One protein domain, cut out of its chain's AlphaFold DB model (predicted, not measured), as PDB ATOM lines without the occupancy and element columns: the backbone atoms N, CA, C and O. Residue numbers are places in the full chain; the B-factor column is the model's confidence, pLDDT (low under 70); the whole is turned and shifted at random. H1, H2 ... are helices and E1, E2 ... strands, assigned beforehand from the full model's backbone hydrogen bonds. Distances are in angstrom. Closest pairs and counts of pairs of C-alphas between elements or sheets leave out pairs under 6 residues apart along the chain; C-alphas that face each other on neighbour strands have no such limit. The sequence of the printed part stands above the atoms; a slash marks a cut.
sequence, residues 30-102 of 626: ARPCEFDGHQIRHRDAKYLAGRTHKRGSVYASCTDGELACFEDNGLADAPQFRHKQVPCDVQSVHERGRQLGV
ATOM      1  N   ALA A  30     -41.015  -1.029 189.497       73.00
ATOM      2  CA  ALA A  30     -40.379  -2.116 190.232       73.00
ATOM      3  C   ALA A  30     -40.042  -3.283 189.298       73.00
ATOM      4  O   ALA A  30     -40.906  -3.819 188.595       73.00
ATOM      5  N   ARG A  31     -38.746  -3.576 189.215       85.31
ATOM      6  CA  ARG A  31     -38.136  -4.106 188.001       85.31
ATOM      7  C   ARG A  31     -38.663  -5.510 187.698       85.31
ATOM      8  O   ARG A  31     -38.812  -6.320 188.620       85.31
ATOM      9  N   PRO A  32     -38.932  -5.832 186.423       85.31
ATOM     10  CA  PRO A  32     -39.155  -7.207 186.026       85.31
ATOM     11  C   PRO A  32     -37.845  -7.996 186.106       85.31
ATOM     12  O   PRO A  32     -36.755  -7.455 185.920       85.31
ATOM     13  N   CYS A  33     -37.984  -9.288 186.345       88.94
ATOM     14  CA  CYS A  33     -36.935 -10.282 186.255       88.94
ATOM     15  C   CYS A  33     -37.039 -10.999 184.903       88.94
ATOM     16  O   CYS A  33     -38.119 -11.073 184.309       88.94
ATOM     17  N   GLU A  34     -35.928 -11.565 184.442       87.50
ATOM     18  CA  GLU A  34     -35.873 -12.380 183.230       87.50
ATOM     19  C   GLU A  34     -35.198 -13.721 183.540       87.50
ATOM     20  O   GLU A  34     -34.175 -13.765 184.225       87.50
ATOM     21  N   PHE A  35     -35.779 -14.815 183.051       83.94
ATOM     22  CA  PHE A  35     -35.229 -16.165 183.150       83.94
ATOM     23  C   PHE A  35     -35.512 -16.923 181.854       83.94
ATOM     24  O   PHE A  35     -36.673 -17.106 181.513       83.94
ATOM     25  N   ASP A  36     -34.477 -17.368 181.140       80.25
ATOM     26  CA  ASP A  36     -34.593 -18.223 179.939       80.25
ATOM     27  C   ASP A  36     -35.623 -17.717 178.895       80.25
ATOM     28  O   ASP A  36     -36.476 -18.445 178.390       80.25
ATOM     29  N   GLY A  37     -35.607 -16.403 178.624       77.50
ATOM     30  CA  GLY A  37     -36.560 -15.738 177.721       77.50
ATOM     31  C   GLY A  37     -37.975 -15.544 178.291       77.50
ATOM     32  O   GLY A  37     -38.892 -15.154 177.567       77.50
ATOM     33  N   HIS A  38     -38.197 -15.816 179.577       76.44
ATOM     34  CA  HIS A  38     -39.426 -15.500 180.303       76.44
ATOM     35  C   HIS A  38     -39.264 -14.232 181.143       76.44
ATOM     36  O   HIS A  38     -38.453 -14.188 182.065       76.44
ATOM     37  N   GLN A  39     -40.103 -13.234 180.874       85.44
ATOM     38  CA  GLN A  39     -40.236 -12.042 181.708       85.44
ATOM     39  C   GLN A  39     -41.255 -12.283 182.836       85.44
ATOM     40  O   GLN A  39     -42.327 -12.842 182.595       85.44
ATOM     41  N   ILE A  40     -40.934 -11.845 184.056       84.00
ATOM     42  CA  ILE A  40     -41.773 -11.946 185.265       84.00
ATOM     43  C   ILE A  40     -41.747 -10.568 185.947       84.00
ATOM     44  O   ILE A  40     -40.657 -10.051 186.180       84.00
ATOM     45  N   ARG A  41     -42.885  -9.914 186.239       79.19
ATOM     46  CA  ARG A  41     -42.858  -8.578 186.885       79.19
ATOM     47  C   ARG A  41     -42.654  -8.697 188.397       79.19
ATOM     48  O   ARG A  41     -42.927  -9.739 188.986       79.19
ATOM     49  N   HIS A  42     -42.262  -7.599 189.043       80.62
ATOM     50  CA  HIS A  42     -42.302  -7.470 190.503       80.62
ATOM     51  C   HIS A  42     -43.671  -7.900 191.078       80.62
ATOM     52  O   HIS A  42     -44.704  -7.374 190.664       80.62
ATOM     53  N   ARG A  43     -43.642  -8.814 192.061       76.31
ATOM     54  CA  ARG A  43     -44.759  -9.530 192.720       76.31
ATOM     55  C   ARG A  43     -45.496 -10.591 191.892       76.31
ATOM     56  O   ARG A  43     -46.352 -11.267 192.459       76.31
ATOM     57  N   ASP A  44     -45.153 -10.812 190.623       79.19
ATOM     58  CA  ASP A  44     -45.659 -11.978 189.888       79.19
ATOM     59  C   ASP A  44     -44.853 -13.242 190.236       79.19
ATOM     60  O   ASP A  44     -43.672 -13.178 190.597       79.19
ATOM     61  N   ALA A  45     -45.478 -14.405 190.035       82.75
ATOM     62  CA  ALA A  45     -44.804 -15.698 190.005       82.75
ATOM     63  C   ALA A  45     -45.153 -16.464 188.720       82.75
ATOM     64  O   ALA A  45     -46.277 -16.377 188.230       82.75
ATOM     65  N   LYS A  46     -44.199 -17.232 188.183       82.88
ATOM     66  CA  LYS A  46     -44.362 -18.037 186.964       82.88
ATOM     67  C   LYS A  46     -43.706 -19.409 187.121       82.88
ATOM     68  O   LYS A  46     -42.555 -19.492 187.547       82.88
ATOM     69  N   TYR A  47     -44.397 -20.473 186.712       77.81
ATOM     70  CA  TYR A  47     -43.799 -21.808 186.606       77.81
ATOM     71  C   TYR A  47     -42.775 -21.859 185.462       77.81
ATOM     72  O   TYR A  47     -43.052 -21.451 184.334       77.81
ATOM     73  N   LEU A  48     -41.573 -22.329 185.794       78.62
ATOM     74  CA  LEU A  48     -40.436 -22.524 184.892       78.62
ATOM     75  C   LEU A  48     -40.292 -23.998 184.484       78.62
ATOM     76  O   LEU A  48     -39.802 -24.300 183.401       78.62
ATOM     77  N   ALA A  49     -40.720 -24.914 185.355       69.38
ATOM     78  CA  ALA A  49     -40.793 -26.344 185.093       69.38
ATOM     79  C   ALA A  49     -41.948 -26.971 185.881       69.38
ATOM     80  O   ALA A  49     -42.173 -26.619 187.039       69.38
ATOM     81  N   GLY A  50     -42.648 -27.932 185.276       62.75
ATOM     82  CA  GLY A  50     -43.836 -28.534 185.879       62.75
ATOM     83  C   GLY A  50     -45.037 -27.591 185.883       62.75
ATOM     84  O   GLY A  50     -45.236 -26.838 184.933       62.75
ATOM     85  N   ARG A  51     -45.853 -27.674 186.936       62.88
ATOM     86  CA  ARG A  51     -47.160 -27.007 187.049       62.88
ATOM     87  C   ARG A  51     -47.580 -26.830 188.506       62.88
ATOM     88  O   ARG A  51     -46.982 -27.415 189.411       62.88
ATOM     89  N   THR A  52     -48.634 -26.052 188.698       63.72
ATOM     90  CA  THR A  52     -49.308 -25.795 189.970       63.72
ATOM     91  C   THR A  52     -49.551 -27.060 190.791       63.72
ATOM     92  O   THR A  52     -50.087 -28.056 190.306       63.72
ATOM     93  N   HIS A  53     -49.129 -27.019 192.056       63.50
ATOM     94  CA  HIS A  53     -49.384 -28.031 193.084       63.50
ATOM     95  C   HIS A  53     -48.916 -29.453 192.729       63.50
ATOM     96  O   HIS A  53     -49.384 -30.431 193.313       63.50
ATOM     97  N   LYS A  54     -47.943 -29.605 191.813       67.62
ATOM     98  CA  LYS A  54     -47.225 -30.873 191.604       67.62
ATOM     99  C   LYS A  54     -45.831 -30.786 192.220       67.62
ATOM    100  O   LYS A  54     -44.968 -30.062 191.719       67.62
ATOM    101  N   ARG A  55     -45.605 -31.562 193.286       69.06
ATOM    102  CA  ARG A  55     -44.336 -31.637 194.028       69.06
ATOM    103  C   ARG A  55     -43.136 -31.823 193.095       69.06
ATOM    104  O   ARG A  55     -43.132 -32.735 192.274       69.06
ATOM    105  N   GLY A  56     -42.117 -30.981 193.260       66.75
ATOM    106  CA  GLY A  56     -40.913 -30.947 192.425       66.75
ATOM    107  C   GLY A  56     -40.956 -29.916 191.292       66.75
ATOM    108  O   GLY A  56     -39.901 -29.594 190.744       66.75
ATOM    109  N   SER A  57     -42.131 -29.361 190.965       74.12
ATOM    110  CA  SER A  57     -42.258 -28.246 190.014       74.12
ATOM    111  C   SER A  57     -41.489 -27.028 190.497       74.12
ATOM    112  O   SER A  57     -41.389 -26.788 191.695       74.12
ATOM    113  N   VAL A  58     -40.928 -26.253 189.572       80.25
ATOM    114  CA  VAL A  58     -40.165 -25.049 189.903       80.25
ATOM    115  C   VAL A  58     -40.910 -23.838 189.381       80.25
ATOM    116  O   VAL A  58     -41.088 -23.699 188.170       80.25
ATOM    117  N   TYR A  59     -41.291 -22.937 190.281       85.25
ATOM    118  CA  TYR A  59     -41.754 -21.601 189.926       85.25
ATOM    119  C   TYR A  59     -40.748 -20.552 190.389       85.25
ATOM    120  O   TYR A  59     -40.052 -20.735 191.385       85.25
ATOM    121  N   ALA A  60     -40.671 -19.440 189.667       88.81
ATOM    122  CA  ALA A  60     -39.938 -18.263 190.100       88.81
ATOM    123  C   ALA A  60     -40.900 -17.147 190.485       88.81
ATOM    124  O   ALA A  60     -41.850 -16.867 189.758       88.81
ATOM    125  N   SER A  61     -40.623 -16.503 191.613       89.25
ATOM    126  CA  SER A  61     -41.177 -15.206 191.991       89.25
ATOM    127  C   SER A  61     -40.158 -14.115 191.667       89.25
ATOM    128  O   SER A  61     -38.947 -14.352 191.731       89.25
ATOM    129  N   CYS A  62     -40.633 -12.920 191.328       89.19
ATOM    130  CA  CYS A  62     -39.782 -11.759 191.100       89.19
ATOM    131  C   CYS A  62     -40.082 -10.651 192.112       89.19
ATOM    132  O   CYS A  62     -41.212 -10.175 192.204       89.19
ATOM    133  N   THR A  63     -39.065 -10.171 192.827       87.12
ATOM    134  CA  THR A  63     -39.175  -9.001 193.710       87.12
ATOM    135  C   THR A  63     -38.207  -7.919 193.250       87.12
ATOM    136  O   THR A  63     -37.041  -7.923 193.610       87.12
ATOM    137  N   ASP A  64     -38.702  -6.972 192.446       87.00
ATOM    138  CA  ASP A  64     -37.957  -5.769 192.027       87.00
ATOM    139  C   ASP A  64     -36.610  -6.098 191.360       87.00
ATOM    140  O   ASP A  64     -35.550  -5.613 191.749       87.00
ATOM    141  N   GLY A  65     -36.647  -6.977 190.358       85.44
ATOM    142  CA  GLY A  65     -35.473  -7.469 189.638       85.44
ATOM    143  C   GLY A  65     -34.682  -8.560 190.366       85.44
ATOM    144  O   GLY A  65     -33.758  -9.110 189.768       85.44
ATOM    145  N   GLU A  66     -35.029  -8.912 191.608       87.69
ATOM    146  CA  GLU A  66     -34.498 -10.098 192.287       87.69
ATOM    147  C   GLU A  66     -35.372 -11.324 191.982       87.69
ATOM    148  O   GLU A  66     -36.534 -11.407 192.388       87.69
ATOM    149  N   LEU A  67     -34.809 -12.277 191.237       89.25
ATOM    150  CA  LEU A  67     -35.449 -13.542 190.879       89.25
ATOM    151  C   LEU A  67     -35.196 -14.586 191.976       89.25
ATOM    152  O   LEU A  67     -34.043 -14.878 192.297       89.25
ATOM    153  N   ALA A  68     -36.255 -15.193 192.511       90.12
ATOM    154  CA  ALA A  68     -36.167 -16.270 193.493       90.12
ATOM    155  C   ALA A  68     -36.989 -17.482 193.038       90.12
ATOM    156  O   ALA A  68     -38.181 -17.355 192.764       90.12
ATOM    157  N   CYS A  69     -36.358 -18.654 192.971       89.06
ATOM    158  CA  CYS A  69     -36.976 -19.888 192.489       89.06
ATOM    159  C   CYS A  69     -37.302 -20.826 193.647       89.06
ATOM    160  O   CYS A  69     -36.551 -20.924 194.617       89.06
ATOM    161  N   PHE A  70     -38.427 -21.521 193.537       86.00
ATOM    162  CA  PHE A  70     -39.000 -22.349 194.584       86.00
ATOM    163  C   PHE A  70     -39.458 -23.679 193.997       86.00
ATOM    164  O   PHE A  70     -40.118 -23.723 192.963       86.00
ATOM    165  N   GLU A  71     -39.098 -24.757 194.682       82.56
ATOM    166  CA  GLU A  71     -39.656 -26.083 194.488       82.56
ATOM    167  C   GLU A  71     -41.035 -26.106 195.157       82.56
ATOM    168  O   GLU A  71     -41.161 -26.028 196.386       82.56
ATOM    169  N   ASP A  72     -42.062 -26.176 194.314       76.75
ATOM    170  CA  ASP A  72     -43.425 -26.512 194.686       76.75
ATOM    171  C   ASP A  72     -43.396 -27.846 195.441       76.75
ATOM    172  O   ASP A  72     -42.798 -28.833 195.000       76.75
ATOM    173  N   ASN A  73     -44.004 -27.861 196.621       72.81
ATOM    174  CA  ASN A  73     -44.023 -29.014 197.511       72.81
ATOM    175  C   ASN A  73     -45.234 -29.929 197.257       72.81
ATOM    176  O   ASN A  73     -45.265 -31.027 197.806       72.81
ATOM    177  N   GLY A  74     -46.169 -29.534 196.387       70.12
ATOM    178  CA  GLY A  74     -47.389 -30.270 196.058       70.12
ATOM    179  C   GLY A  74     -48.613 -29.899 196.899       70.12
ATOM    180  O   GLY A  74     -49.625 -30.588 196.797       70.12
ATOM    181  N   LEU A  75     -48.526 -28.858 197.733       70.88
ATOM    182  CA  LEU A  75     -49.627 -28.392 198.577       70.88
ATOM    183  C   LEU A  75     -50.424 -27.277 197.880       70.88
ATOM    184  O   LEU A  75     -49.838 -26.294 197.416       70.88
ATOM    185  N   ALA A  76     -51.751 -27.407 197.847       69.88
ATOM    186  CA  ALA A  76     -52.669 -26.283 197.630       69.88
ATOM    187  C   ALA A  76     -52.727 -25.403 198.892       69.88
ATOM    188  O   ALA A  76     -52.408 -25.890 199.972       69.88
ATOM    189  N   ASP A  77     -53.066 -24.114 198.765       67.06
ATOM    190  CA  ASP A  77     -53.327 -23.146 199.859       67.06
ATOM    191  C   ASP A  77     -52.191 -22.869 200.872       67.06
ATOM    192  O   ASP A  77     -52.262 -21.910 201.643       67.06
ATOM    193  N   ALA A  78     -51.102 -23.642 200.849       68.69
ATOM    194  CA  ALA A  78     -50.040 -23.572 201.844       68.69
ATOM    195  C   ALA A  78     -49.365 -22.182 201.922       68.69
ATOM    196  O   ALA A  78     -49.095 -21.544 200.895       68.69
ATOM    197  N   PRO A  79     -49.018 -21.711 203.136       64.56
ATOM    198  CA  PRO A  79     -48.416 -20.398 203.321       64.56
ATOM    199  C   PRO A  79     -46.983 -20.340 202.769       64.56
ATOM    200  O   PRO A  79     -46.217 -21.300 202.857       64.56
ATOM    201  N   GLN A  80     -46.596 -19.170 202.248       61.34
ATOM    202  CA  GLN A  80     -45.415 -19.000 201.382       61.34
ATOM    203  C   GLN A  80     -44.081 -19.503 201.972       61.34
ATOM    204  O   GLN A  80     -43.188 -19.896 201.224       61.34
ATOM    205  N   PHE A  81     -43.936 -19.531 203.301       63.88
ATOM    206  CA  PHE A  81     -42.727 -20.016 203.980       63.88
ATOM    207  C   PHE A  81     -42.539 -21.545 203.920       63.88
ATOM    208  O   PHE A  81     -41.481 -22.043 204.303       63.88
ATOM    209  N   ARG A  82     -43.544 -22.301 203.454       64.19
ATOM    210  CA  ARG A  82     -43.497 -23.768 203.305       64.19
ATOM    211  C   ARG A  82     -42.873 -24.216 201.975       64.19
ATOM    212  O   ARG A  82     -42.586 -25.405 201.823       64.19
ATOM    213  N   HIS A  83     -42.677 -23.311 201.013       72.12
ATOM    214  CA  HIS A  83     -42.058 -23.626 199.722       72.12
ATOM    215  C   HIS A  83     -40.526 -23.618 199.831       72.12
ATOM    216  O   HIS A  83     -39.924 -22.750 200.462       72.12
ATOM    217  N   LYS A  84     -39.872 -24.594 199.200       81.12
ATOM    218  CA  LYS A  84     -38.427 -24.826 199.327       81.12
ATOM    219  C   LYS A  84     -37.678 -24.019 198.268       81.12
ATOM    220  O   LYS A  84     -37.788 -24.323 197.086       81.12
ATOM    221  N   GLN A  85     -36.895 -23.016 198.662       86.25
ATOM    222  CA  GLN A  85     -36.097 -22.244 197.702       86.25
ATOM    223  C   GLN A  85     -35.052 -23.138 196.998       86.25
ATOM    224  O   GLN A  85     -34.419 -23.987 197.629       86.25
ATOM    225  N   VAL A  86     -34.871 -22.950 195.689       84.88
ATOM    226  CA  VAL A  86     -33.940 -23.702 194.828       84.88
ATOM    227  C   VAL A  86     -33.163 -22.769 193.888       84.88
ATOM    228  O   VAL A  86     -33.590 -21.635 193.664       84.88
ATOM    229  N   PRO A  87     -32.022 -23.211 193.321       87.56
ATOM    230  CA  PRO A  87     -31.266 -22.416 192.359       87.56
ATOM    231  C   PRO A  87     -32.086 -22.026 191.121       87.56
ATOM    232  O   PRO A  87     -32.695 -22.878 190.471       87.56
ATOM    233  N   CYS A  88     -32.044 -20.742 190.764       82.88
ATOM    234  CA  CYS A  88     -32.541 -20.233 189.486       82.88
ATOM    235  C   CYS A  88     -31.519 -20.469 188.367       82.88
ATOM    236  O   CYS A  88     -30.940 -19.520 187.839       82.88
ATOM    237  N   ASP A  89     -31.284 -21.727 187.999       84.62
ATOM    238  CA  ASP A  89     -30.456 -22.072 186.844       84.62
ATOM    239  C   ASP A  89     -31.172 -23.062 185.914       84.62
ATOM    240  O   ASP A  89     -31.960 -23.905 186.352       84.62
ATOM    241  N   VAL A  90     -30.918 -22.939 184.608       68.38
ATOM    242  CA  VAL A  90     -31.623 -23.702 183.565       68.38
ATOM    243  C   VAL A  90     -31.381 -25.208 183.702       68.38
ATOM    244  O   VAL A  90     -32.282 -25.991 183.409       68.38
ATOM    245  N   GLN A  91     -30.222 -25.644 184.209       66.62
ATOM    246  CA  GLN A  91     -29.959 -27.065 184.438       66.62
ATOM    247  C   GLN A  91     -30.782 -27.591 185.623       66.62
ATOM    248  O   GLN A  91     -31.484 -28.588 185.462       66.62
ATOM    249  N   SER A  92     -30.799 -26.893 186.762       65.62
ATOM    250  CA  SER A  92     -31.639 -27.216 187.925       65.62
ATOM    251  C   SER A  92     -33.129 -27.263 187.589       65.62
ATOM    252  O   SER A  92     -33.834 -28.163 188.055       65.62
ATOM    253  N   VAL A  93     -33.608 -26.308 186.788       62.00
ATOM    254  CA  VAL A  93     -35.001 -26.236 186.323       62.00
ATOM    255  C   VAL A  93     -35.305 -27.387 185.359       62.00
ATOM    256  O   VAL A  93     -36.292 -28.092 185.544       62.00
ATOM    257  N   HIS A  94     -34.435 -27.658 184.382       52.81
ATOM    258  CA  HIS A  94     -34.639 -28.709 183.381       52.81
ATOM    259  C   HIS A  94     -34.444 -30.136 183.932       52.81
ATOM    260  O   HIS A  94     -35.077 -31.074 183.453       52.81
ATOM    261  N   GLU A  95     -33.585 -30.352 184.930       52.88
ATOM    262  CA  GLU A  95     -33.458 -31.641 185.632       52.88
ATOM    263  C   GLU A  95     -34.709 -31.973 186.452       52.88
ATOM    264  O   GLU A  95     -35.170 -33.110 186.404       52.88
ATOM    265  N   ARG A  96     -35.311 -30.976 187.116       58.06
ATOM    266  CA  ARG A  96     -36.592 -31.136 187.828       58.06
ATOM    267  C   ARG A  96     -37.769 -31.257 186.858       58.06
ATOM    268  O   ARG A  96     -38.585 -32.157 187.003       58.06
ATOM    269  N   GLY A  97     -37.801 -30.448 185.797       43.28
ATOM    270  CA  GLY A  97     -38.798 -30.530 184.721       43.28
ATOM    271  C   GLY A  97     -38.895 -31.910 184.069       43.28
ATOM    272  O   GLY A  97     -39.990 -32.380 183.781       43.28
ATOM    273  N   ARG A  98     -37.763 -32.609 183.924       38.91
ATOM    274  CA  ARG A  98     -37.702 -33.987 183.405       38.91
ATOM    275  C   ARG A  98     -38.251 -35.063 184.359       38.91
ATOM    276  O   ARG A  98     -38.219 -36.234 184.000       38.91
ATOM    277  N   GLN A  99     -38.767 -34.693 185.534       39.59
ATOM    278  CA  GLN A  99     -39.402 -35.601 186.504       39.59
ATOM    279  C   GLN A  99     -40.926 -35.394 186.635       39.59
ATOM    280  O   GLN A  99     -41.551 -36.032 187.479       39.59
ATOM    281  N   LEU A 100     -41.541 -34.501 185.845       37.25
ATOM    282  CA  LEU A 100     -42.879 -33.966 186.141       37.25
ATOM    283  C   LEU A 100     -43.905 -34.260 185.038       37.25
ATOM    284  O   LEU A 100     -43.892 -33.652 183.970       37.25
ATOM    285  N   GLY A 101     -44.826 -35.181 185.336       30.03
ATOM    286  CA  GLY A 101     -45.950 -35.548 184.470       30.03
ATOM    287  C   GLY A 101     -47.091 -34.518 184.438       30.03
ATOM    288  O   GLY A 101     -47.309 -33.751 185.386       30.03
ATOM    289  N   VAL A 102     -47.846 -34.526 183.338       31.36
ATOM    290  CA  VAL A 102     -48.976 -33.620 183.047       31.36
ATOM    291  C   VAL A 102     -50.280 -34.132 183.678       31.36
ATOM    292  O   VAL A 102     -50.530 -35.332 183.655       31.36
TER     293      VAL A 102
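AT A GLANCE: This is residues 30 to 102 of the 626 residues of the protein "Peptidase M12A domain-containing protein" of Pythium brassicum (UniProt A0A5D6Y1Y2). A four-strand antiparallel sheet, E3, E4, E5 and E6, twists through the middle of this small domain, with the hairpin of E1 and E2 near one end of the long strands E4 and E5 and the short helix H1 at their other end. The hairpin and the helix lie to the same side of E4 and E5, while a long loop, residues 72 to 83, joins E5 to E6. The printed part has 73 residues, with six named strands followed by one named helix; the sheet's order is E3, E4, E5, E6, and the strands E3 to E6 form a meander, each the antiparallel neighbour of the one before. The class is mixed, helices and strands, with 34 residues, under half, in named elements. The whole is compact, with a radius of gyration of the C-alphas of 11.6 A and spans of 33 by 27 by 18 A.

IN THESE COORDINATES: In the sheet, E3 is residues 45 to 49, 12.4 A long, E4 is residues 58 to 63, 16.5 A, E5 is residues 66 to 71, 16.9 A, and E6 is residues 84 to 86, 6.5 A. C-alpha 58, where E4 begins, is at (-40.165, -25.049, 189.903). E1 is residues 33 to 35, 6.9 A, beginning with C-alpha 33 at (-36.935, -10.282, 186.255), and E2 is residues 38 to 40, 6.5 A. H1 is residues 90 to 97, 10.0 A, ending with C-alpha 97 at (-38.798, -30.530, 184.721).

HOW THE PARTS SIT: From edge to edge of the sheet the strands' lines turn by 113 degrees; E3 and E6 are its edge strands. The hairpin of E4 and E5 has N 61 and O 68 within hydrogen-bond range at 2.8 A. The hairpin of E3 and E4 has N 46 and O 60 at 2.9 A, and that of E5 and E6 has N 86 and O 69 at 2.8 A. H1 is on the sheet at a height of 6.9 A, and its line stands up from it at 49 degrees. It only just lies over E4, with 3 of its 8 C-alphas. The closest C-alphas of E3 and H1, those of Ala 49 and Gly 97, are 4.7 A apart. In H1 every O i to N i+4 pair is within hydrogen-bond range. The hairpin of E1 and E2 has N 33 and O 40 within range at 2.8 A. The closest C-alphas of E1 and E5, those of Cys 33 and Leu 67, are 5.8 A apart. E1 and H1 are only just apart, at 8.4 A between their closest C-alphas.

THE WHOLE: The two C-alphas farthest apart, those of Ala 30 and Gly 101, are 34.4 A apart. The printed part has no cut. The link from E5 to E6, 12 residues, is long. The mean pLDDT of the printed part is 73.1, with residues 49 to 56, 76 to 82 and 90 to 102 under 70.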